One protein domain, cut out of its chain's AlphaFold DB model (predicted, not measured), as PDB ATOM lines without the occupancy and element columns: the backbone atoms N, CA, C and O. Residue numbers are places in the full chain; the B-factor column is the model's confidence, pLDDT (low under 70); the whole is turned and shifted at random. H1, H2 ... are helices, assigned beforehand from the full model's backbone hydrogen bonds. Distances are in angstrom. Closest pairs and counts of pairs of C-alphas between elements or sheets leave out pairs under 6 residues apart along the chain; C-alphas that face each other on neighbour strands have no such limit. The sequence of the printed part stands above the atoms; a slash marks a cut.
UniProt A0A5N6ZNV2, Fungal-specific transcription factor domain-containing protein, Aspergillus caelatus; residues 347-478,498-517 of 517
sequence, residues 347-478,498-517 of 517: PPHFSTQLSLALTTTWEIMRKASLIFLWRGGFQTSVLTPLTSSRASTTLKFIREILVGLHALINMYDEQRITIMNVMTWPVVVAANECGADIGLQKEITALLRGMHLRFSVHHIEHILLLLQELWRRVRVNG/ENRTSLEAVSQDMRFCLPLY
ATOM      1  N   PRO A 347     128.395 338.439 317.592       88.31
ATOM      2  CA  PRO A 347     127.656 339.692 317.544       88.31
ATOM      3  C   PRO A 347     127.106 340.114 318.919       88.31
ATOM      4  O   PRO A 347     126.566 339.282 319.649       88.31
ATOM      5  N   PRO A 348     127.162 341.412 319.269       86.44
ATOM      6  CA  PRO A 348     126.877 341.887 320.628       86.44
ATOM      7  C   PRO A 348     125.401 341.782 321.041       86.44
ATOM      8  O   PRO A 348     125.072 342.032 322.196       86.44
ATOM      9  N   HIS A 349     124.501 341.456 320.109       88.12
ATOM     10  CA  HIS A 349     123.071 341.310 320.382       88.12
ATOM     11  C   HIS A 349     122.689 339.929 320.937       88.12
ATOM     12  O   HIS A 349     121.553 339.762 321.377       88.12
ATOM     13  N   PHE A 350     123.599 338.948 320.907       90.19
ATOM     14  CA  PHE A 350     123.349 337.620 321.466       90.19
ATOM     15  C   PHE A 350     123.478 337.603 322.986       90.19
ATOM     16  O   PHE A 350     124.272 338.339 323.575       90.19
ATOM     17  N   SER A 351     122.713 336.721 323.631       93.62
ATOM     18  CA  SER A 351     122.804 336.529 325.075       93.62
ATOM     19  C   SER A 351     124.186 336.022 325.499       93.62
ATOM     20  O   SER A 351     124.899 335.339 324.754       93.62
ATOM     21  N   THR A 352     124.570 336.312 326.744       94.50
ATOM     22  CA  THR A 352     125.816 335.798 327.330       94.50
ATOM     23  C   THR A 352     125.829 334.269 327.367       94.50
ATOM     24  O   THR A 352     126.872 333.655 327.156       94.50
ATOM     25  N   GLN A 353     124.673 333.644 327.607       95.19
ATOM     26  CA  GLN A 353     124.531 332.190 327.661       95.19
ATOM     27  C   GLN A 353     124.756 331.560 326.286       95.19
ATOM     28  O   GLN A 353     125.530 330.611 326.177       95.19
ATOM     29  N   LEU A 354     124.144 332.111 325.233       94.00
ATOM     30  CA  LEU A 354     124.389 331.647 323.870       94.00
ATOM     31  C   LEU A 354     125.839 331.898 323.454       94.00
ATOM     32  O   LEU A 354     126.454 331.029 322.843       94.00
ATOM     33  N   SER A 355     126.404 333.042 323.832       94.69
ATOM     34  CA  SER A 355     127.803 333.356 323.541       94.69
ATOM     35  C   SER A 355     128.747 332.320 324.155       94.69
ATOM     36  O   SER A 355     129.607 331.782 323.462       94.69
ATOM     37  N   LEU A 356     128.528 331.963 325.426       96.19
ATOM     38  CA  LEU A 356     129.276 330.906 326.103       96.19
ATOM     39  C   LEU A 356     129.073 329.539 325.430       96.19
ATOM     40  O   LEU A 356     130.034 328.782 325.272       96.19
ATOM     41  N   ALA A 357     127.844 329.219 325.019       96.69
ATOM     42  CA  ALA A 357     127.531 327.975 324.321       96.69
ATOM     43  C   ALA A 357     128.258 327.879 322.966       96.69
ATOM     44  O   ALA A 357     128.810 326.826 322.640       96.69
ATOM     45  N   LEU A 358     128.318 328.980 322.209       95.69
ATOM     46  CA  LEU A 358     129.028 329.083 320.933       95.69
ATOM     47  C   LEU A 358     130.536 328.918 321.116       95.69
ATOM     48  O   LEU A 358     131.123 328.033 320.500       95.69
ATOM     49  N   THR A 359     131.162 329.679 322.018       95.69
ATOM     50  CA  THR A 359     132.610 329.548 322.265       95.69
ATOM     51  C   THR A 359     132.980 328.154 322.773       95.69
ATOM     52  O   THR A 359     134.007 327.601 322.382       95.69
ATOM     53  N   THR A 360     132.128 327.553 323.613       97.38
ATOM     54  CA  THR A 360     132.315 326.174 324.100       97.38
ATOM     55  C   THR A 360     132.230 325.179 322.948       97.38
ATOM     56  O   THR A 360     133.100 324.322 322.801       97.38
ATOM     57  N   THR A 361     131.217 325.324 322.095       97.19
ATOM     58  CA  THR A 361     131.013 324.499 320.900       97.19
ATOM     59  C   THR A 361     132.206 324.570 319.953       97.19
ATOM     60  O   THR A 361     132.731 323.542 319.532       97.19
ATOM     61  N   TRP A 362     132.674 325.773 319.635       96.94
ATOM     62  CA  TRP A 362     133.780 325.964 318.701       96.94
ATOM     63  C   TRP A 362     135.090 325.381 319.230       96.94
ATOM     64  O   TRP A 362     135.856 324.784 318.475       96.94
ATOM     65  N   GLU A 363     135.315 325.466 320.539       97.38
ATOM     66  CA  GLU A 363     136.476 324.854 321.177       97.38
ATOM     67  C   GLU A 363     136.397 323.318 321.208       97.38
ATOM     68  O   GLU A 363     137.402 322.647 320.956       97.38
ATOM     69  N   ILE A 364     135.210 322.748 321.456       98.25
ATOM     70  CA  ILE A 364     134.957 321.303 321.325       98.25
ATOM     71  C   ILE A 364     135.293 320.841 319.904       98.25
ATOM     72  O   ILE A 364     136.037 319.876 319.728       98.25
ATOM     73  N   MET A 365     134.788 321.552 318.894       96.69
ATOM     74  CA  MET A 365     135.000 321.236 317.481       96.69
ATOM     75  C   MET A 365     136.476 321.292 317.090       96.69
ATOM     76  O   MET A 365     136.984 320.380 316.434       96.69
ATOM     77  N   ARG A 366     137.195 322.333 317.522       97.69
ATOM     78  CA  ARG A 366     138.633 322.490 317.271       97.69
ATOM     79  C   ARG A 366     139.439 321.337 317.875       97.69
ATOM     80  O   ARG A 366     140.281 320.749 317.198       97.69
ATOM     81  N   LYS A 367     139.143 320.955 319.123       98.19
ATOM     82  CA  LYS A 367     139.783 319.817 319.808       98.19
ATOM     83  C   LYS A 367     139.457 318.479 319.155       98.19
ATOM     84  O   LYS A 367     140.363 317.676 318.950       98.19
ATOM     85  N   ALA A 368     138.196 318.253 318.789       98.31
ATOM     86  CA  ALA A 368     137.789 317.072 318.034       98.31
ATOM     87  C   ALA A 368     138.535 316.998 316.691       98.31
ATOM     88  O   ALA A 368     139.062 315.948 316.342       98.31
ATOM     89  N   SER A 369     138.695 318.120 315.989       98.06
ATOM     90  CA  SER A 369     139.464 318.180 314.737       98.06
ATOM     91  C   SER A 369     140.930 317.781 314.928       98.06
ATOM     92  O   SER A 369     141.462 317.027 314.116       98.06
ATOM     93  N   LEU A 370     141.575 318.215 316.018       97.75
ATOM     94  CA  LEU A 370     142.945 317.803 316.356       97.75
ATOM     95  C   LEU A 370     143.041 316.303 316.659       97.75
ATOM     96  O   LEU A 370     143.930 315.633 316.139       97.75
ATOM     97  N   ILE A 371     142.108 315.756 317.446       97.81
ATOM     98  CA  ILE A 371     142.050 314.311 317.727       97.81
ATOM     99  C   ILE A 371     141.864 313.521 316.424       97.81
ATOM    100  O   ILE A 371     142.586 312.555 316.179       97.81
ATOM    101  N   PHE A 372     140.929 313.954 315.576       97.06
ATOM    102  CA  PHE A 372     140.640 313.332 314.287       97.06
ATOM    103  C   PHE A 372     141.867 313.342 313.362       97.06
ATOM    104  O   PHE A 372     142.208 312.308 312.785       97.06
ATOM    105  N   LEU A 373     142.579 314.473 313.285       95.44
ATOM    106  CA  LEU A 373     143.844 314.609 312.557       95.44
ATOM    107  C   LEU A 373     144.916 313.652 313.095       95.44
ATOM    108  O   LEU A 373     145.517 312.915 312.318       95.44
ATOM    109  N   TRP A 374     145.148 313.626 314.412       95.25
ATOM    110  CA  TRP A 374     146.183 312.780 315.018       95.25
ATOM    111  C   TRP A 374     145.915 311.285 314.859       95.25
ATOM    112  O   TRP A 374     146.865 310.516 314.717       95.25
ATOM    113  N   ARG A 375     144.643 310.875 314.862       93.25
ATOM    114  CA  ARG A 375     144.228 309.502 314.556       93.25
ATOM    115  C   ARG A 375     144.389 309.166 313.069       93.25
ATOM    116  O   ARG A 375     144.554 308.000 312.730       93.25
ATOM    117  N   GLY A 376     144.355 310.154 312.176       91.19
ATOM    118  CA  GLY A 376     144.317 309.935 310.728       91.19
ATOM    119  C   GLY A 376     142.909 309.623 310.196       91.19
ATOM    120  O   GLY A 376     142.762 308.961 309.170       91.19
ATOM    121  N   GLY A 377     141.878 310.095 310.899       91.94
ATOM    122  CA  GLY A 377     140.470 309.910 310.550       91.94
ATOM    123  C   GLY A 377     139.863 308.574 310.997       91.94
ATOM    124  O   GLY A 377     140.508 307.758 311.651       91.94
ATOM    125  N   PHE A 378     138.600 308.332 310.630       92.31
ATOM    126  CA  PHE A 378     137.848 307.129 311.039       92.31
ATOM    127  C   PHE A 378     138.275 305.837 310.335       92.31
ATOM    128  O   PHE A 378     137.845 304.752 310.732       92.31
ATOM    129  N   GLN A 379     139.105 305.946 309.299       88.94
ATOM    130  CA  GLN A 379     139.657 304.812 308.560       88.94
ATOM    131  C   GLN A 379     140.828 304.139 309.285       88.94
ATOM    132  O   GLN A 379     141.062 302.949 309.081       88.94
ATOM    133  N   THR A 380     141.541 304.870 310.148       89.69
ATOM    134  CA  THR A 380     142.665 304.321 310.909       89.69
ATOM    135  C   THR A 380     142.158 303.418 312.022       89.69
ATOM    136  O   THR A 380     141.194 303.743 312.719       89.69
ATOM    137  N   SER A 381     142.828 302.284 312.227       90.81
ATOM    138  CA  SER A 381     142.534 301.408 313.358       90.81
ATOM    139  C   SER A 381     142.691 302.159 314.684       90.81
ATOM    140  O   SER A 381     143.672 302.871 314.916       90.81
ATOM    141  N   VAL A 382     141.744 301.955 315.600       91.12
ATOM    142  CA  VAL A 382     141.852 302.481 316.971       91.12
ATOM    143  C   VAL A 382     142.941 301.774 317.786       91.12
ATOM    144  O   VAL A 382     143.381 302.300 318.806       91.12
ATOM    145  N   LEU A 383     143.401 300.599 317.332       89.44
ATOM    146  CA  LEU A 383     144.505 299.854 317.943       89.44
ATOM    147  C   LEU A 383     145.878 300.412 317.554       89.44
ATOM    148  O   LEU A 383     146.852 300.144 318.254       89.44
ATOM    149  N   THR A 384     145.970 301.208 316.482       88.81
ATOM    150  CA  THR A 384     147.212 301.901 316.129       88.81
ATOM    151  C   THR A 384     147.553 302.903 317.240       88.81
ATOM    152  O   THR A 384     146.757 303.804 317.514       88.81
ATOM    153  N   PRO A 385     148.695 302.775 317.931       86.00
ATOM    154  CA  PRO A 385     149.008 303.659 319.044       86.00
ATOM    155  C   PRO A 385     149.343 305.068 318.545       86.00
ATOM    156  O   PRO A 385     150.097 305.249 317.589       86.00
ATOM    157  N   LEU A 386     148.822 306.079 319.239       89.12
ATOM    158  CA  LEU A 386     149.305 307.451 319.096       89.12
ATOM    159  C   LEU A 386     150.673 307.589 319.782       89.12
ATOM    160  O   LEU A 386     150.956 306.913 320.772       89.12
ATOM    161  N   THR A 387     151.507 308.519 319.310       89.12
ATOM    162  CA  THR A 387     152.742 308.899 320.023       89.12
ATOM    163  C   THR A 387     152.418 309.315 321.460       89.12
ATOM    164  O   THR A 387     151.405 309.984 321.668       89.12
ATOM    165  N   SER A 388     153.285 309.021 322.434       83.25
ATOM    166  CA  SER A 388     153.007 309.262 323.861       83.25
ATOM    167  C   SER A 388     152.573 310.700 324.182       83.25
ATOM    168  O   SER A 388     151.662 310.903 324.984       83.25
ATOM    169  N   SER A 389     153.176 311.697 323.520       86.62
ATOM    170  CA  SER A 389     152.789 313.110 323.659       86.62
ATOM    171  C   SER A 389     151.349 313.357 323.188       86.62
ATOM    172  O   SER A 389     150.534 313.875 323.950       86.62
ATOM    173  N   ARG A 390     151.000 312.909 321.973       91.38
ATOM    174  CA  ARG A 390     149.636 313.031 321.431       91.38
ATOM    175  C   ARG A 390     148.623 312.219 322.234       91.38
ATOM    176  O   ARG A 390     147.547 312.727 322.498       91.38
ATOM    177  N   ALA A 391     148.964 311.018 322.702       90.06
ATOM    178  CA  ALA A 391     148.069 310.191 323.514       90.06
ATOM    179  C   ALA A 391     147.645 310.889 324.821       90.06
ATOM    180  O   ALA A 391     146.464 310.897 325.170       90.06
ATOM    181  N   SER A 392     148.595 311.521 325.522       92.06
ATOM    182  CA  SER A 392     148.307 312.277 326.746       92.06
ATOM    183  C   SER A 392     147.408 313.489 326.470       92.06
ATOM    184  O   SER A 392     146.408 313.692 327.165       92.06
ATOM    185  N   THR A 393     147.714 314.251 325.417       95.19
ATOM    186  CA  THR A 393     146.914 315.413 325.003       95.19
ATOM    187  C   THR A 393     145.516 315.012 324.534       95.19
ATOM    188  O   THR A 393     144.543 315.647 324.932       95.19
ATOM    189  N   THR A 394     145.386 313.929 323.764       95.62
ATOM    190  CA  THR A 394     144.101 313.367 323.328       95.62
ATOM    191  C   THR A 394     143.217 313.035 324.524       95.62
ATOM    192  O   THR A 394     142.071 313.469 324.564       95.62
ATOM    193  N   LEU A 395     143.741 312.346 325.545       94.31
ATOM    194  CA  LEU A 395     142.959 312.026 326.743       94.31
ATOM    195  C   LEU A 395     142.491 313.288 327.484       94.31
ATOM    196  O   LEU A 395     141.348 313.349 327.944       94.31
ATOM    197  N   LYS A 396     143.355 314.307 327.588       96.56
ATOM    198  CA  LYS A 396     142.987 315.609 328.159       96.56
ATOM    199  C   LYS A 396     141.858 316.262 327.354       96.56
ATOM    200  O   LYS A 396     140.855 316.666 327.937       96.56
ATOM    201  N   PHE A 397     141.990 316.318 326.031       98.12
ATOM    202  CA  PHE A 397     140.981 316.904 325.150       98.12
ATOM    203  C   PHE A 397     139.656 316.148 325.184       98.12
ATOM    204  O   PHE A 397     138.623 316.799 325.227       98.12
ATOM    205  N   ILE A 398     139.658 314.813 325.247       97.62
ATOM    206  CA  ILE A 398     138.427 314.020 325.402       97.62
ATOM    207  C   ILE A 398     137.677 314.441 326.665       97.62
ATOM    208  O   ILE A 398     136.482 314.708 326.604       97.62
ATOM    209  N   ARG A 399     138.370 314.564 327.802       96.81
ATOM    210  CA  ARG A 399     137.736 315.002 329.055       96.81
ATOM    211  C   ARG A 399     137.169 316.415 328.943       96.81
ATOM    212  O   ARG A 399     136.040 316.645 329.358       96.81
ATOM    213  N   GLU A 400     137.920 317.346 328.362       97.94
ATOM    214  CA  GLU A 400     137.451 318.721 328.149       97.94
ATOM    215  C   GLU A 400     136.247 318.785 327.197       97.94
ATOM    216  O   GLU A 400     135.311 319.544 327.449       97.94
ATOM    217  N   ILE A 401     136.237 317.957 326.146       98.50
ATOM    218  CA  ILE A 401     135.103 317.803 325.231       98.50
ATOM    219  C   ILE A 401     133.876 317.305 325.997       98.50
ATOM    220  O   ILE A 401     132.824 317.929 325.912       98.50
ATOM    221  N   LEU A 402     134.000 316.231 326.782       97.62
ATOM    222  CA  LEU A 402     132.882 315.671 327.552       97.62
ATOM    223  C   LEU A 402     132.313 316.682 328.556       97.62
ATOM    224  O   LEU A 402     131.098 316.863 328.614       97.62
ATOM    225  N   VAL A 403     133.173 317.403 329.285       97.75
ATOM    226  CA  VAL A 403     132.752 318.481 330.199       97.75
ATOM    227  C   VAL A 403     131.975 319.566 329.452       97.75
ATOM    228  O   VAL A 403     130.899 319.968 329.901       97.75
ATOM    229  N   GLY A 404     132.483 320.016 328.303       97.88
ATOM    230  CA  GLY A 404     131.800 321.007 327.476       97.88
ATOM    231  C   GLY A 404     130.444 320.508 326.965       97.88
ATOM    232  O   GLY A 404     129.455 321.227 327.057       97.88
ATOM    233  N   LEU A 405     130.360 319.259 326.505       97.56
ATOM    234  CA  LEU A 405     129.114 318.650 326.024       97.56
ATOM    235  C   LEU A 405     128.054 318.530 327.128       97.56
ATOM    236  O   LEU A 405     126.883 318.819 326.883       97.56
ATOM    237  N   HIS A 406     128.441 318.166 328.355       96.62
ATOM    238  CA  HIS A 406     127.519 318.184 329.498       96.62
ATOM    239  C   HIS A 406     127.026 319.596 329.809       96.62
ATOM    240  O   HIS A 406     125.838 319.783 330.066       96.62
ATOM    241  N   ALA A 407     127.907 320.601 329.740       96.56
ATOM    242  CA  ALA A 407     127.505 321.994 329.911       96.56
ATOM    243  C   ALA A 407     126.479 322.421 328.847       96.56
ATOM    244  O   ALA A 407     125.471 323.033 329.192       96.56
ATOM    245  N   LEU A 408     126.670 322.031 327.581       96.81
ATOM    246  CA  LEU A 408     125.715 322.308 326.500       96.81
ATOM    247  C   LEU A 408     124.362 321.603 326.704       96.81
ATOM    248  O   LEU A 408     123.317 322.198 326.441       96.81
ATOM    249  N   ILE A 409     124.350 320.363 327.209       94.56
ATOM    250  CA  ILE A 409     123.102 319.670 327.578       94.56
ATOM    251  C   ILE A 409     122.375 320.411 328.701       94.56
ATOM    252  O   ILE A 409     121.168 320.631 328.597       94.56
ATOM    253  N   ASN A 410     123.094 320.826 329.745       94.06
ATOM    254  CA  ASN A 410     122.501 321.592 330.842       94.06
ATOM    255  C   ASN A 410     121.939 322.925 330.335       94.06
ATOM    256  O   ASN A 410     120.827 323.302 330.703       94.06
ATOM    257  N   MET A 411     122.643 323.590 329.411       95.12
ATOM    258  CA  MET A 411     122.159 324.828 328.799       95.12
ATOM    259  C   MET A 411     120.878 324.634 327.977       95.12
ATOM    260  O   MET A 411     120.004 325.504 327.931       95.12
ATOM    261  N   TYR A 412     120.721 323.475 327.339       93.69
ATOM    262  CA  TYR A 412     119.459 323.118 326.701       93.69
ATOM    263  C   TYR A 412     118.339 322.895 327.726       93.69
ATOM    264  O   TYR A 412     117.205 323.333 327.512       93.69
ATOM    265  N   ASP A 413     118.622 322.201 328.827       91.88
ATOM    266  CA  ASP A 413     117.610 321.888 329.837       91.88
ATOM    267  C   ASP A 413     117.113 323.149 330.558       91.88
ATOM    268  O   ASP A 413     115.906 323.293 330.774       91.88
ATOM    269  N   GLU A 414     118.019 324.081 330.855       93.31
ATOM    270  CA  GLU A 414     117.727 325.311 331.592       93.31
ATOM    271  C   GLU A 414     117.283 326.472 330.691       93.31
ATOM    272  O   GLU A 414     116.292 327.138 330.997       93.31
ATOM    273  N   GLN A 415     117.988 326.726 329.581       91.75
ATOM    274  CA  GLN A 415     117.768 327.901 328.723       91.75
ATOM    275  C   GLN A 415     117.262 327.568 327.313       91.75
ATOM    276  O   GLN A 415     117.034 328.477 326.517       91.75
ATOM    277  N   ARG A 416     117.044 326.287 326.983       91.31
ATOM    278  CA  ARG A 416     116.596 325.837 325.646       91.31
ATOM    279  C   ARG A 416     117.550 326.214 324.511       91.31
ATOM    280  O   ARG A 416     117.115 326.286 323.363       91.31
ATOM    281  N   ILE A 417     118.836 326.408 324.798       92.81
ATOM    282  CA  ILE A 417     119.865 326.598 323.768       92.81
ATOM    283  C   ILE A 417     120.042 325.279 323.014       92.81
ATOM    284  O   ILE A 417     120.316 324.242 323.613       92.81
ATOM    285  N   THR A 418     119.841 325.293 321.700       92.31
ATOM    286  CA  THR A 418     119.695 324.069 320.901       92.31
ATOM    287  C   THR A 418     120.991 323.540 320.314       92.31
ATOM    288  O   THR A 418     120.957 322.420 319.833       92.31
ATOM    289  N   ILE A 419     122.113 324.264 320.415       93.75
ATOM    290  CA  ILE A 419     123.406 323.955 319.767       93.75
ATOM    291  C   ILE A 419     123.933 322.530 319.998       93.75
ATOM    292  O   ILE A 419     124.715 322.012 319.211       93.75
ATOM    293  N   MET A 420     123.486 321.852 321.055       93.25
ATOM    294  CA  MET A 420     123.807 320.444 321.282       93.25
ATOM    295  C   MET A 420     123.242 319.515 320.183       93.25
ATOM    296  O   MET A 420     123.736 318.403 320.016       93.25
ATOM    297  N   ASN A 421     122.242 319.949 319.409       88.75
ATOM    298  CA  ASN A 421     121.631 319.184 318.317       88.75
ATOM    299  C   ASN A 421     122.606 318.826 317.187       88.75
ATOM    300  O   ASN A 421     122.354 317.848 316.494       88.75
ATOM    301  N   VAL A 422     123.687 319.594 317.034       90.56
ATOM    302  CA  VAL A 422     124.715 319.422 315.998       90.56
ATOM    303  C   VAL A 422     126.045 318.930 316.576       90.56
ATOM    304  O   VAL A 422     127.076 319.037 315.933       90.56
ATOM    305  N   MET A 423     126.081 318.402 317.806       95.12
ATOM    306  CA  MET A 423     127.323 317.902 318.434       95.12
ATOM    307  C   MET A 423     127.603 316.419 318.166       95.12
ATOM    308  O   MET A 423     128.418 315.805 318.860       95.12
ATOM    309  N   THR A 424     126.949 315.812 317.176       94.12
ATOM    310  CA  THR A 424     127.086 314.374 316.913       94.12
ATOM    311  C   THR A 424     128.521 314.017 316.526       94.12
ATOM    312  O   THR A 424     129.111 313.115 317.123       94.12
ATOM    313  N   TRP A 425     129.126 314.759 315.595       95.88
ATOM    314  CA  TRP A 425     130.487 314.486 315.132       95.88
ATOM    315  C   TRP A 425     131.561 314.535 316.241       95.88
ATOM    316  O   TRP A 425     132.267 313.534 316.395       95.88
ATOM    317  N   PRO A 426     131.680 315.590 317.079       97.12
ATOM    318  CA  PRO A 426     132.655 315.606 318.176       97.12
ATOM    319  C   PRO A 426     132.501 314.456 319.166       97.12
ATOM    320  O   PRO A 426     133.497 313.918 319.652       97.12
ATOM    321  N   VAL A 427     131.256 314.061 319.455       97.19
ATOM    322  CA  VAL A 427     130.972 312.921 320.333       97.19
ATOM    323  C   VAL A 427     131.511 311.636 319.715       97.19
ATOM    324  O   VAL A 427     132.159 310.857 320.411       97.19
ATOM    325  N   VAL A 428     131.301 311.422 318.412       96.94
ATOM    326  CA  VAL A 428     131.829 310.248 317.698       96.94
ATOM    327  C   VAL A 428     133.358 310.253 317.648       96.94
ATOM    328  O   VAL A 428     133.969 309.208 317.867       96.94
ATOM    329  N   VAL A 429     133.991 311.411 317.437       97.44
ATOM    330  CA  VAL A 429     135.457 311.533 317.489       97.44
ATOM    331  C   VAL A 429     135.996 311.128 318.863       97.44
ATOM    332  O   VAL A 429     136.908 310.308 318.943       97.44
ATOM    333  N   ALA A 430     135.410 311.633 319.952       97.25
ATOM    334  CA  ALA A 430     135.800 311.224 321.302       97.25
ATOM    335  C   ALA A 430     135.530 309.724 321.551       97.25
ATOM    336  O   ALA A 430     136.337 309.033 322.174       97.25
ATOM    337  N   ALA A 431     134.420 309.198 321.025       96.75
ATOM    338  CA  ALA A 431     134.024 307.798 321.165       96.75
ATOM    339  C   ALA A 431     134.994 306.820 320.506       96.75
ATOM    340  O   ALA A 431     135.257 305.746 321.059       96.75
ATOM    341  N   ASN A 432     135.542 307.206 319.354       95.44
ATOM    342  CA  ASN A 432     136.545 306.437 318.627       95.44
ATOM    343  C   ASN A 432     137.797 306.179 319.483       95.44
ATOM    344  O   ASN A 432     138.378 305.099 319.441       95.44
ATOM    345  N   GLU A 433     138.158 307.141 320.331       94.50
ATOM    346  CA  GLU A 433     139.347 307.085 321.184       94.50
ATOM    347  C   GLU A 433     139.104 306.449 322.561       94.50
ATOM    348  O   GLU A 433     140.042 306.275 323.337       94.50
ATOM    349  N   CYS A 434     137.868 306.058 322.888       91.06
ATOM    350  CA  CYS A 434     137.566 305.461 324.193       91.06
ATOM    351  C   CYS A 434     138.157 304.057 324.377       91.06
ATOM    352  O   CYS A 434     138.223 303.563 325.501       91.06
ATOM    353  N   GLY A 435     138.581 303.396 323.293       83.62
ATOM    354  CA  GLY A 435     139.245 302.095 323.348       83.62
ATOM    355  C   GLY A 435     138.472 301.077 324.195       83.62
ATOM    356  O   GLY A 435     137.310 300.782 323.910       83.62
ATOM    357  N   ALA A 436     139.113 300.554 325.244       85.56
ATOM    358  CA  ALA A 436     138.526 299.622 326.213       85.56
ATOM    359  C   ALA A 436     138.063 300.285 327.534       85.56
ATOM    360  O   ALA A 436     137.683 299.573 328.465       85.56
ATOM    361  N   ASP A 437     138.082 301.619 327.640       92.12
ATOM    362  CA  ASP A 437     137.666 302.345 328.847       92.12
ATOM    363  C   ASP A 437     136.136 302.331 329.004       92.12
ATOM    364  O   ASP A 437     135.402 303.129 328.419       92.12
ATOM    365  N   ILE A 438     135.642 301.415 329.837       93.19
ATOM    366  CA  ILE A 438     134.207 301.231 330.098       93.19
ATOM    367  C   ILE A 438     133.568 302.487 330.718       93.19
ATOM    368  O   ILE A 438     132.372 302.718 330.527       93.19
ATOM    369  N   GLY A 439     134.329 303.289 331.472       94.94
ATOM    370  CA  GLY A 439     133.834 304.517 332.089       94.94
ATOM    371  C   GLY A 439     133.467 305.549 331.028       94.94
ATOM    372  O   GLY A 439     132.310 305.973 330.957       94.94
ATOM    373  N   LEU A 440     134.417 305.856 330.144       94.25
ATOM    374  CA  LEU A 440     134.207 306.794 329.036       94.25
ATOM    375  C   LEU A 440     133.139 306.294 328.050       94.25
ATOM    376  O   LEU A 440     132.274 307.061 327.628       94.25
ATOM    377  N   GLN A 441     133.121 304.991 327.742       95.94
ATOM    378  CA  GLN A 441     132.091 304.391 326.881       95.94
ATOM    379  C   GLN A 441     130.668 304.606 327.428       95.94
ATOM    380  O   GLN A 441     129.740 304.917 326.671       95.94
ATOM    381  N   LYS A 442     130.474 304.446 328.748       96.19
ATOM    382  CA  LYS A 442     129.179 304.683 329.408       96.19
ATOM    383  C   LYS A 442     128.779 306.152 329.347       96.19
ATOM    384  O   LYS A 442     127.617 306.440 329.068       96.19
ATOM    385  N   GLU A 443     129.725 307.052 329.583       96.44
ATOM    386  CA  GLU A 443     129.491 308.493 329.544       96.44
ATOM    387  C   GLU A 443     129.065 308.962 328.146       96.44
ATOM    388  O   GLU A 443     128.033 309.613 327.997       96.44
ATOM    389  N   ILE A 444     129.768 308.522 327.102       96.88
ATOM    390  CA  ILE A 444     129.410 308.812 325.707       96.88
ATOM    391  C   ILE A 444     128.052 308.228 325.334       96.88
ATOM    392  O   ILE A 444     127.236 308.891 324.694       96.88
ATOM    393  N   THR A 445     127.775 306.995 325.760       96.69
ATOM    394  CA  THR A 445     126.466 306.373 325.533       96.69
ATOM    395  C   THR A 445     125.350 307.198 326.180       96.69
ATOM    396  O   THR A 445     124.280 307.354 325.589       96.69
ATOM    397  N   ALA A 446     125.583 307.739 327.381       95.50
ATOM    398  CA  ALA A 446     124.631 308.606 328.065       95.50
ATOM    399  C   ALA A 446     124.431 309.939 327.325       95.50
ATOM    400  O   ALA A 446     123.284 310.349 327.155       95.50
ATOM    401  N   LEU A 447     125.506 310.561 326.825       95.56
ATOM    402  CA  LEU A 447     125.438 311.784 326.013       95.56
ATOM    403  C   LEU A 447     124.628 311.574 324.730       95.56
ATOM    404  O   LEU A 447     123.654 312.289 324.501       95.56
ATOM    405  N   LEU A 448     124.959 310.551 323.936       94.81
ATOM    406  CA  LEU A 448     124.254 310.232 322.688       94.81
ATOM    407  C   LEU A 448     122.771 309.941 322.938       94.81
ATOM    408  O   LEU A 448     121.901 310.491 322.263       94.81
ATOM    409  N   ARG A 449     122.443 309.140 323.958       93.19
ATOM    410  CA  ARG A 449     121.040 308.931 324.351       93.19
ATOM    411  C   ARG A 449     120.385 310.245 324.770       93.19
ATOM    412  O   ARG A 449     119.283 310.533 324.324       93.19
ATOM    413  N   GLY A 450     121.064 311.063 325.570       91.38
ATOM    414  CA  GLY A 450     120.586 312.377 325.991       91.38
ATOM    415  C   GLY A 450     120.253 313.293 324.813       91.38
ATOM    416  O   GLY A 450     119.194 313.925 324.830       91.38
ATOM    417  N   MET A 451     121.101 313.311 323.781       91.50
ATOM    418  CA  MET A 451     120.871 314.024 322.523       91.50
ATOM    419  C   MET A 451     119.683 313.446 321.755       91.50
ATOM    420  O   MET A 451     118.798 314.193 321.344       91.50
ATOM    421  N   HIS A 452     119.609 312.121 321.603       87.94
ATOM    422  CA  HIS A 452     118.496 311.464 320.922       87.94
ATOM    423  C   HIS A 452     117.149 311.796 321.583       87.94
ATOM    424  O   HIS A 452     116.206 312.179 320.895       87.94
ATOM    425  N   LEU A 453     117.063 311.738 322.915       87.12
ATOM    426  CA  LEU A 453     115.836 312.066 323.652       87.12
ATOM    427  C   LEU A 453     115.452 313.552 323.497       87.12
ATOM    428  O   LEU A 453     114.273 313.886 323.369       87.12
ATOM    429  N   ARG A 454     116.439 314.461 323.500       87.50
ATOM    430  CA  ARG A 454     116.214 315.918 323.482       87.50
ATOM    431  C   ARG A 454     116.019 316.506 322.099       87.50
ATOM    432  O   ARG A 454     115.269 317.465 321.978       87.50
ATOM    433  N   PHE A 455     116.643 315.966 321.071       85.31
ATOM    434  CA  PHE A 455     116.575 316.524 319.722       85.31
ATOM    435  C   PHE A 455     115.865 315.591 318.756       85.31
ATOM    436  O   PHE A 455     115.477 316.020 317.676       85.31
ATOM    437  N   SER A 456     115.607 314.345 319.165       79.94
ATOM    438  CA  SER A 456     115.009 313.329 318.309       79.94
ATOM    439  C   SER A 456     115.797 313.235 317.006       79.94
ATOM    440  O   SER A 456     115.310 313.575 315.933       79.94
ATOM    441  N   VAL A 457     117.053 312.821 317.133       76.88
ATOM    442  CA  VAL A 457     117.963 312.576 316.015       76.88
ATOM    443  C   VAL A 457     118.097 311.059 315.888       76.88
ATOM    444  O   VAL A 457     118.733 310.412 316.717       76.88
ATOM    445  N   HIS A 458     117.406 310.450 314.921       73.62
ATOM    446  CA  HIS A 458     117.278 308.983 314.826       73.62
ATOM    447  C   HIS A 458     118.591 308.287 314.482       73.62
ATOM    448  O   HIS A 458     118.852 307.194 314.976       73.62
ATOM    449  N   HIS A 459     119.436 308.905 313.654       78.75
ATOM    450  CA  HIS A 459     120.679 308.264 313.232       78.75
ATOM    451  C   HIS A 459     121.647 308.021 314.409       78.75
ATOM    452  O   HIS A 459     122.499 307.144 314.305       78.75
ATOM    453  N   ILE A 460     121.450 308.687 315.557       86.44
ATOM    454  CA  ILE A 460     122.176 308.403 316.804       86.44
ATOM    455  C   ILE A 460     122.006 306.945 317.256       86.44
ATOM    456  O   ILE A 460     122.951 306.363 317.782       86.44
ATOM    457  N   GLU A 461     120.845 306.319 317.043       85.25
ATOM    458  CA  GLU A 461     120.648 304.907 317.402       85.25
ATOM    459  C   GLU A 461     121.577 303.998 316.588       85.25
ATOM    460  O   GLU A 461     122.207 303.095 317.140       85.25
ATOM    461  N   HIS A 462     121.738 304.286 315.295       86.06
ATOM    462  CA  HIS A 462     122.675 303.567 314.434       86.06
ATOM    463  C   HIS A 462     124.135 303.842 314.824       86.06
ATOM    464  O   HIS A 462     124.933 302.908 314.879       86.06
ATOM    465  N   ILE A 463     124.476 305.088 315.178       90.19
ATOM    466  CA  ILE A 463     125.808 305.444 315.699       90.19
ATOM    467  C   ILE A 463     126.121 304.666 316.983       90.19
ATOM    468  O   ILE A 463     127.215 304.125 317.126       90.19
ATOM    469  N   LEU A 464     125.168 304.557 317.911       92.19
ATOM    470  CA  LEU A 464     125.344 303.789 319.145       92.19
ATOM    471  C   LEU A 464     125.661 302.317 318.861       92.19
ATOM    472  O   LEU A 464     126.541 301.753 319.511       92.19
ATOM    473  N   LEU A 465     124.981 301.705 317.888       90.94
ATOM    474  CA  LEU A 465     125.259 300.328 317.471       90.94
ATOM    475  C   LEU A 465     126.665 300.187 316.869       90.94
ATOM    476  O   LEU A 465     127.380 299.249 317.220       90.94
ATOM    477  N   LEU A 466     127.082 301.136 316.022       91.56
ATOM    478  CA  LEU A 466     128.430 301.166 315.439       91.56
ATOM    479  C   LEU A 466     129.518 301.252 316.509       91.56
ATOM    480  O   LEU A 466     130.465 300.466 316.497       91.56
ATOM    481  N   LEU A 467     129.372 302.175 317.460       95.12
ATOM    482  CA  LEU A 467     130.342 302.370 318.536       95.12
ATOM    483  C   LEU A 467     130.427 301.148 319.453       95.12
ATOM    484  O   LEU A 467     131.521 300.711 319.805       95.12
ATOM    485  N   GLN A 468     129.288 300.546 319.802       94.81
ATOM    486  CA  GLN A 468     129.261 299.322 320.605       94.81
ATOM    487  C   GLN A 468     129.970 298.163 319.904       94.81
ATOM    488  O   GLN A 468     130.713 297.421 320.552       94.81
ATOM    489  N   GLU A 469     129.769 298.023 318.593       93.75
ATOM    490  CA  GLU A 469     130.449 297.010 317.792       93.75
ATOM    491  C   GLU A 469     131.954 297.286 317.693       93.75
ATOM    492  O   GLU A 469     132.752 296.373 317.917       93.75
ATOM    493  N   LEU A 470     132.367 298.539 317.471       94.69
ATOM    494  CA  LEU A 470     133.775 298.944 317.504       94.69
ATOM    495  C   LEU A 470     134.421 298.571 318.846       94.69
ATOM    496  O   LEU A 470     135.402 297.827 318.879       94.69
ATOM    497  N   TRP A 471     133.846 299.003 319.968       95.19
ATOM    498  CA  TRP A 471     134.375 298.709 321.305       95.19
ATOM    499  C   TRP A 471     134.356 297.215 321.641       95.19
ATOM    500  O   TRP A 471     135.186 296.727 322.412       95.19
ATOM    501  N   ARG A 472     133.414 296.446 321.082       93.62
ATOM    502  CA  ARG A 472     133.425 294.981 321.182       93.62
ATOM    503  C   ARG A 472     134.632 294.399 320.443       93.62
ATOM    504  O   ARG A 472     135.334 293.578 321.027       93.62
ATOM    505  N   ARG A 473     134.910 294.838 319.211       92.38
ATOM    506  CA  ARG A 473     136.075 294.384 318.427       92.38
ATOM    507  C   ARG A 473     137.398 294.759 319.091       92.38
ATOM    508  O   ARG A 473     138.290 293.921 319.151       92.38
ATOM    509  N   VAL A 474     137.498 295.959 319.665       90.31
ATOM    510  CA  VAL A 474     138.674 296.394 320.442       90.31
ATOM    511  C   VAL A 474     138.924 295.489 321.643       90.31
ATOM    512  O   VAL A 474     140.065 295.136 321.904       90.31
ATOM    513  N   ARG A 475     137.879 295.067 322.362       89.31
ATOM    514  CA  ARG A 475     138.030 294.148 323.505       89.31
ATOM    515  C   ARG A 475     138.492 292.749 323.099       89.31
ATOM    516  O   ARG A 475     139.193 292.112 323.872       89.31
ATOM    517  N   VAL A 476     138.082 292.273 321.923       87.06
ATOM    518  CA  VAL A 476     138.464 290.945 321.415       87.06
ATOM    519  C   VAL A 476     139.883 290.947 320.843       87.06
ATOM    520  O   VAL A 476     140.618 289.991 321.056       87.06
ATOM    521  N   ASN A 477     140.261 292.012 320.131       83.19
ATOM    522  CA  ASN A 477     141.527 292.094 319.396       83.19
ATOM    523  C   ASN A 477     142.615 292.895 320.129       83.19
ATOM    524  O   ASN A 477     143.752 292.952 319.665       83.19
ATOM    525  N   GLY A 478     142.268 293.565 321.226       72.75
ATOM    526  CA  GLY A 478     143.209 294.337 322.025       72.75
ATOM    527  C   GLY A 478     144.247 293.433 322.695       72.75
ATOM    528  O   GLY A 478     143.978 292.252 322.916       72.75
ATOM    529  N   GLU A 498     143.965 294.195 310.656       55.81
ATOM    530  CA  GLU A 498     144.011 295.376 311.538       55.81
ATOM    531  C   GLU A 498     142.946 296.407 311.133       55.81
ATOM    532  O   GLU A 498     142.351 297.088 311.979       55.81
ATOM    533  N   ASN A 499     142.600 296.410 309.845       59.69
ATOM    534  CA  ASN A 499     141.549 297.212 309.236       59.69
ATOM    535  C   ASN A 499     140.147 296.968 309.811       59.69
ATOM    536  O   ASN A 499     139.312 297.857 309.732       59.69
ATOM    537  N   ARG A 500     139.851 295.830 310.457       76.62
ATOM    538  CA  ARG A 500     138.504 295.553 311.008       76.62
ATOM    539  C   ARG A 500     138.177 296.318 312.291       76.62
ATOM    540  O   ARG A 500     137.066 296.182 312.807       76.62
ATOM    541  N   THR A 501     139.133 297.079 312.823       86.06
ATOM    542  CA  THR A 501     139.010 297.834 314.082       86.06
ATOM    543  C   THR A 501     139.012 299.350 313.881       86.06
ATOM    544  O   THR A 501     139.241 300.093 314.831       86.06
ATOM    545  N   SER A 502     138.755 299.830 312.664       91.69
ATOM    546  CA  SER A 502     138.437 301.236 312.418       91.69
ATOM    547  C   SER A 502     136.924 301.450 312.389       91.69
ATOM    548  O   SER A 502     136.159 300.532 312.070       91.69
ATOM    549  N   LEU A 503     136.468 302.652 312.747       91.19
ATOM    550  CA  LEU A 503     135.038 302.965 312.763       91.19
ATOM    551  C   LEU A 503     134.435 302.909 311.350       91.19
ATOM    552  O   LEU A 503     133.320 302.416 311.178       91.19
ATOM    553  N   GLU A 504     135.197 303.327 310.339       89.19
ATOM    554  CA  GLU A 504     134.782 303.259 308.935       89.19
ATOM    555  C   GLU A 504     134.572 301.807 308.475       89.19
ATOM    556  O   GLU A 504     133.539 301.486 307.887       89.19
ATOM    557  N   ALA A 505     135.491 300.893 308.814       88.31
ATOM    558  CA  ALA A 505     135.354 299.480 308.460       88.31
ATOM    559  C   ALA A 505     134.164 298.810 309.163       88.31
ATOM    560  O   ALA A 505     133.457 298.003 308.560       88.31
ATOM    561  N   VAL A 506     133.898 299.164 310.427       89.88
ATOM    562  CA  VAL A 506     132.695 298.700 311.140       89.88
ATOM    563  C   VAL A 506     131.429 299.200 310.437       89.88
ATOM    564  O   VAL A 506     130.490 298.425 310.250       89.88
ATOM    565  N   SER A 507     131.415 300.460 309.994       87.94
ATOM    566  CA  SER A 507     130.286 301.030 309.252       87.94
ATOM    567  C   SER A 507     130.019 300.301 307.941       87.94
ATOM    568  O   SER A 507     128.873 299.943 307.655       87.94
ATOM    569  N   GLN A 508     131.075 300.005 307.184       85.00
ATOM    570  CA  GLN A 508     130.989 299.260 305.928       85.00
ATOM    571  C   GLN A 508     130.515 297.816 306.145       85.00
ATOM    572  O   GLN A 508     129.597 297.366 305.456       85.00
ATOM    573  N   ASP A 509     131.054 297.115 307.150       86.06
ATOM    574  CA  ASP A 509     130.631 295.756 307.524       86.06
ATOM    575  C   ASP A 509     129.137 295.702 307.882       86.06
ATOM    576  O   ASP A 509     128.422 294.767 307.513       86.06
ATOM    577  N   MET A 510     128.650 296.720 308.598       83.75
ATOM    578  CA  MET A 510     127.247 296.831 309.005       83.75
ATOM    579  C   MET A 510     126.342 297.405 307.907       83.75
ATOM    580  O   MET A 510     125.118 297.372 308.057       83.75
ATOM    581  N   ARG A 511     126.922 297.871 306.790       81.00
ATOM    582  CA  ARG A 511     126.241 298.568 305.687       81.00
ATOM    583  C   ARG A 511     125.467 299.798 306.156       81.00
ATOM    584  O   ARG A 511     124.362 300.068 305.687       81.00
ATOM    585  N   PHE A 512     126.042 300.529 307.103       79.38
ATOM    586  CA  PHE A 512     125.530 301.826 307.515       79.38
ATOM    587  C   PHE A 512     126.282 302.926 306.772       79.38
ATOM    588  O   PHE A 512     127.507 302.957 306.802       79.38
ATOM    589  N   CYS A 513     125.533 303.820 306.125       78.81
ATOM    590  CA  CYS A 513     126.038 305.068 305.570       78.81
ATOM    591  C   CYS A 513     125.309 306.212 306.277       78.81
ATOM    592  O   CYS A 513     124.103 306.379 306.083       78.81
ATOM    593  N   LEU A 514     125.999 306.917 307.174       79.50
ATOM    594  CA  LEU A 514     125.359 307.841 308.114       79.50
ATOM    595  C   LEU A 514     126.008 309.226 308.058       79.50
ATOM    596  O   LEU A 514     127.238 309.306 308.126       79.50
ATOM    597  N   PRO A 515     125.215 310.311 308.018       84.06
ATOM    598  CA  PRO A 515     125.713 311.630 308.377       84.06
ATOM    599  C   PRO A 515     125.996 311.694 309.886       84.06
ATOM    600  O   PRO A 515     125.285 311.084 310.685       84.06
ATOM    601  N   LEU A 516     127.013 312.463 310.268       81.81
ATOM    602  CA  LEU A 516     127.384 312.768 311.655       81.81
ATOM    603  C   LEU A 516     127.006 314.210 312.049       81.81
ATOM    604  O   LEU A 516     127.728 314.849 312.813       81.81
ATOM    605  N   TYR A 517     125.902 314.719 311.498       68.50
ATOM    606  CA  TYR A 517     125.344 316.047 311.778       68.50
ATOM    607  C   TYR A 517     124.361 315.990 312.947       68.50
ATOM    608  O   TYR A 517     123.305 315.337 312.789       68.50
TER     609      TYR A 517
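What this domain is: This is residues 347 to 478 and 498 to 517 of the 517 residues of the protein "Fungal-specific transcription factor domain-containing protein" of Aspergillus caelatus (UniProt A0A5N6ZNV2). Four long helices, H1, H2, H5 and H6, wrap part of the way round the short helix H4, which lies at the core. H1 with H2 and H5 with H6 form two helical hairpins, with H2 and H5 as neighbours between them, while the short H8 packs crosswise on H6. The printed part has 152 residues with eight named helices, H1 to H8 in order, and no named strand; the class is all helix. It is compact, with a radius of gyration of the C-alphas of 15.6 A and spans of 51 by 35 by 25 A.

How they stand to each other: Start with H1, residues 352 to 375, and H2, residues 388 to 415: this hairpin touches at a shallow tilt of 29 degrees, opposite ways, its closest C-alphas those of Ile 364 and Ile 401 at 5.2 A. Next look at H3, residues 419 to 422, which touches H2 at Leu 408 and Met 420, closest C-alphas 5.9 A apart. H4, residues 424 to 432, touches H1 with a steep tilt of 41 degrees, the same way; the closest C-alphas, of Ala 368 and Pro 426, are 5.3 A apart, and H1 uses residues 364 to 372 alone. H5, residues 438 to 455, forms a hairpin with H4, opposite ways at a shallow tilt of 14 degrees, closest at the C-alphas of Ala 431 and Ile 444, 6.6 A. H6, residues 459 to 477, forms the next hairpin with H5 at a shallow tilt of 10 degrees, closest at the C-alphas of His 452 and Ile 460, 6.3 A. Beyond the cut, H7, residues 498 to 501, touches H6 at Arg 473 and Thr 501, closest C-alphas 6.3 A apart. H8, residues 503 to 510, touches H6 about perpendicular, at 77 degrees, closest at the C-alphas of Leu 470 and Leu 503, 6.3 A. H1 and H6 are apart. Every O i to N i+4 pair is within hydrogen-bond range in H1, H2, H4, H5, H6 and H8; H3 and H7 are too short for such a pair.

Where its parts are: Find C-alpha 352 at (125.816, 335.798, 327.330); from there H1 runs 34.5 A. H2 runs 40.2 A to C-alpha 415 at (117.768, 327.901, 328.723). H5 spans 25.5 A and H6 27.1 A. H8 ends at C-alpha 510, (127.247, 296.831, 309.005).

The domain as a whole: The C-alphas farthest apart, of His 349 and Val 476, are 52.7 A apart. Look for the cut after Gly 478: residues 479 to 497 are not printed, and C-alphas 478 and 498 are 10.6 A apart. The link from H1 to H2, residues 376 to 387, is long. The mean pLDDT of the printed part is 91.2, and residues 498 to 499 and 517 are under 70.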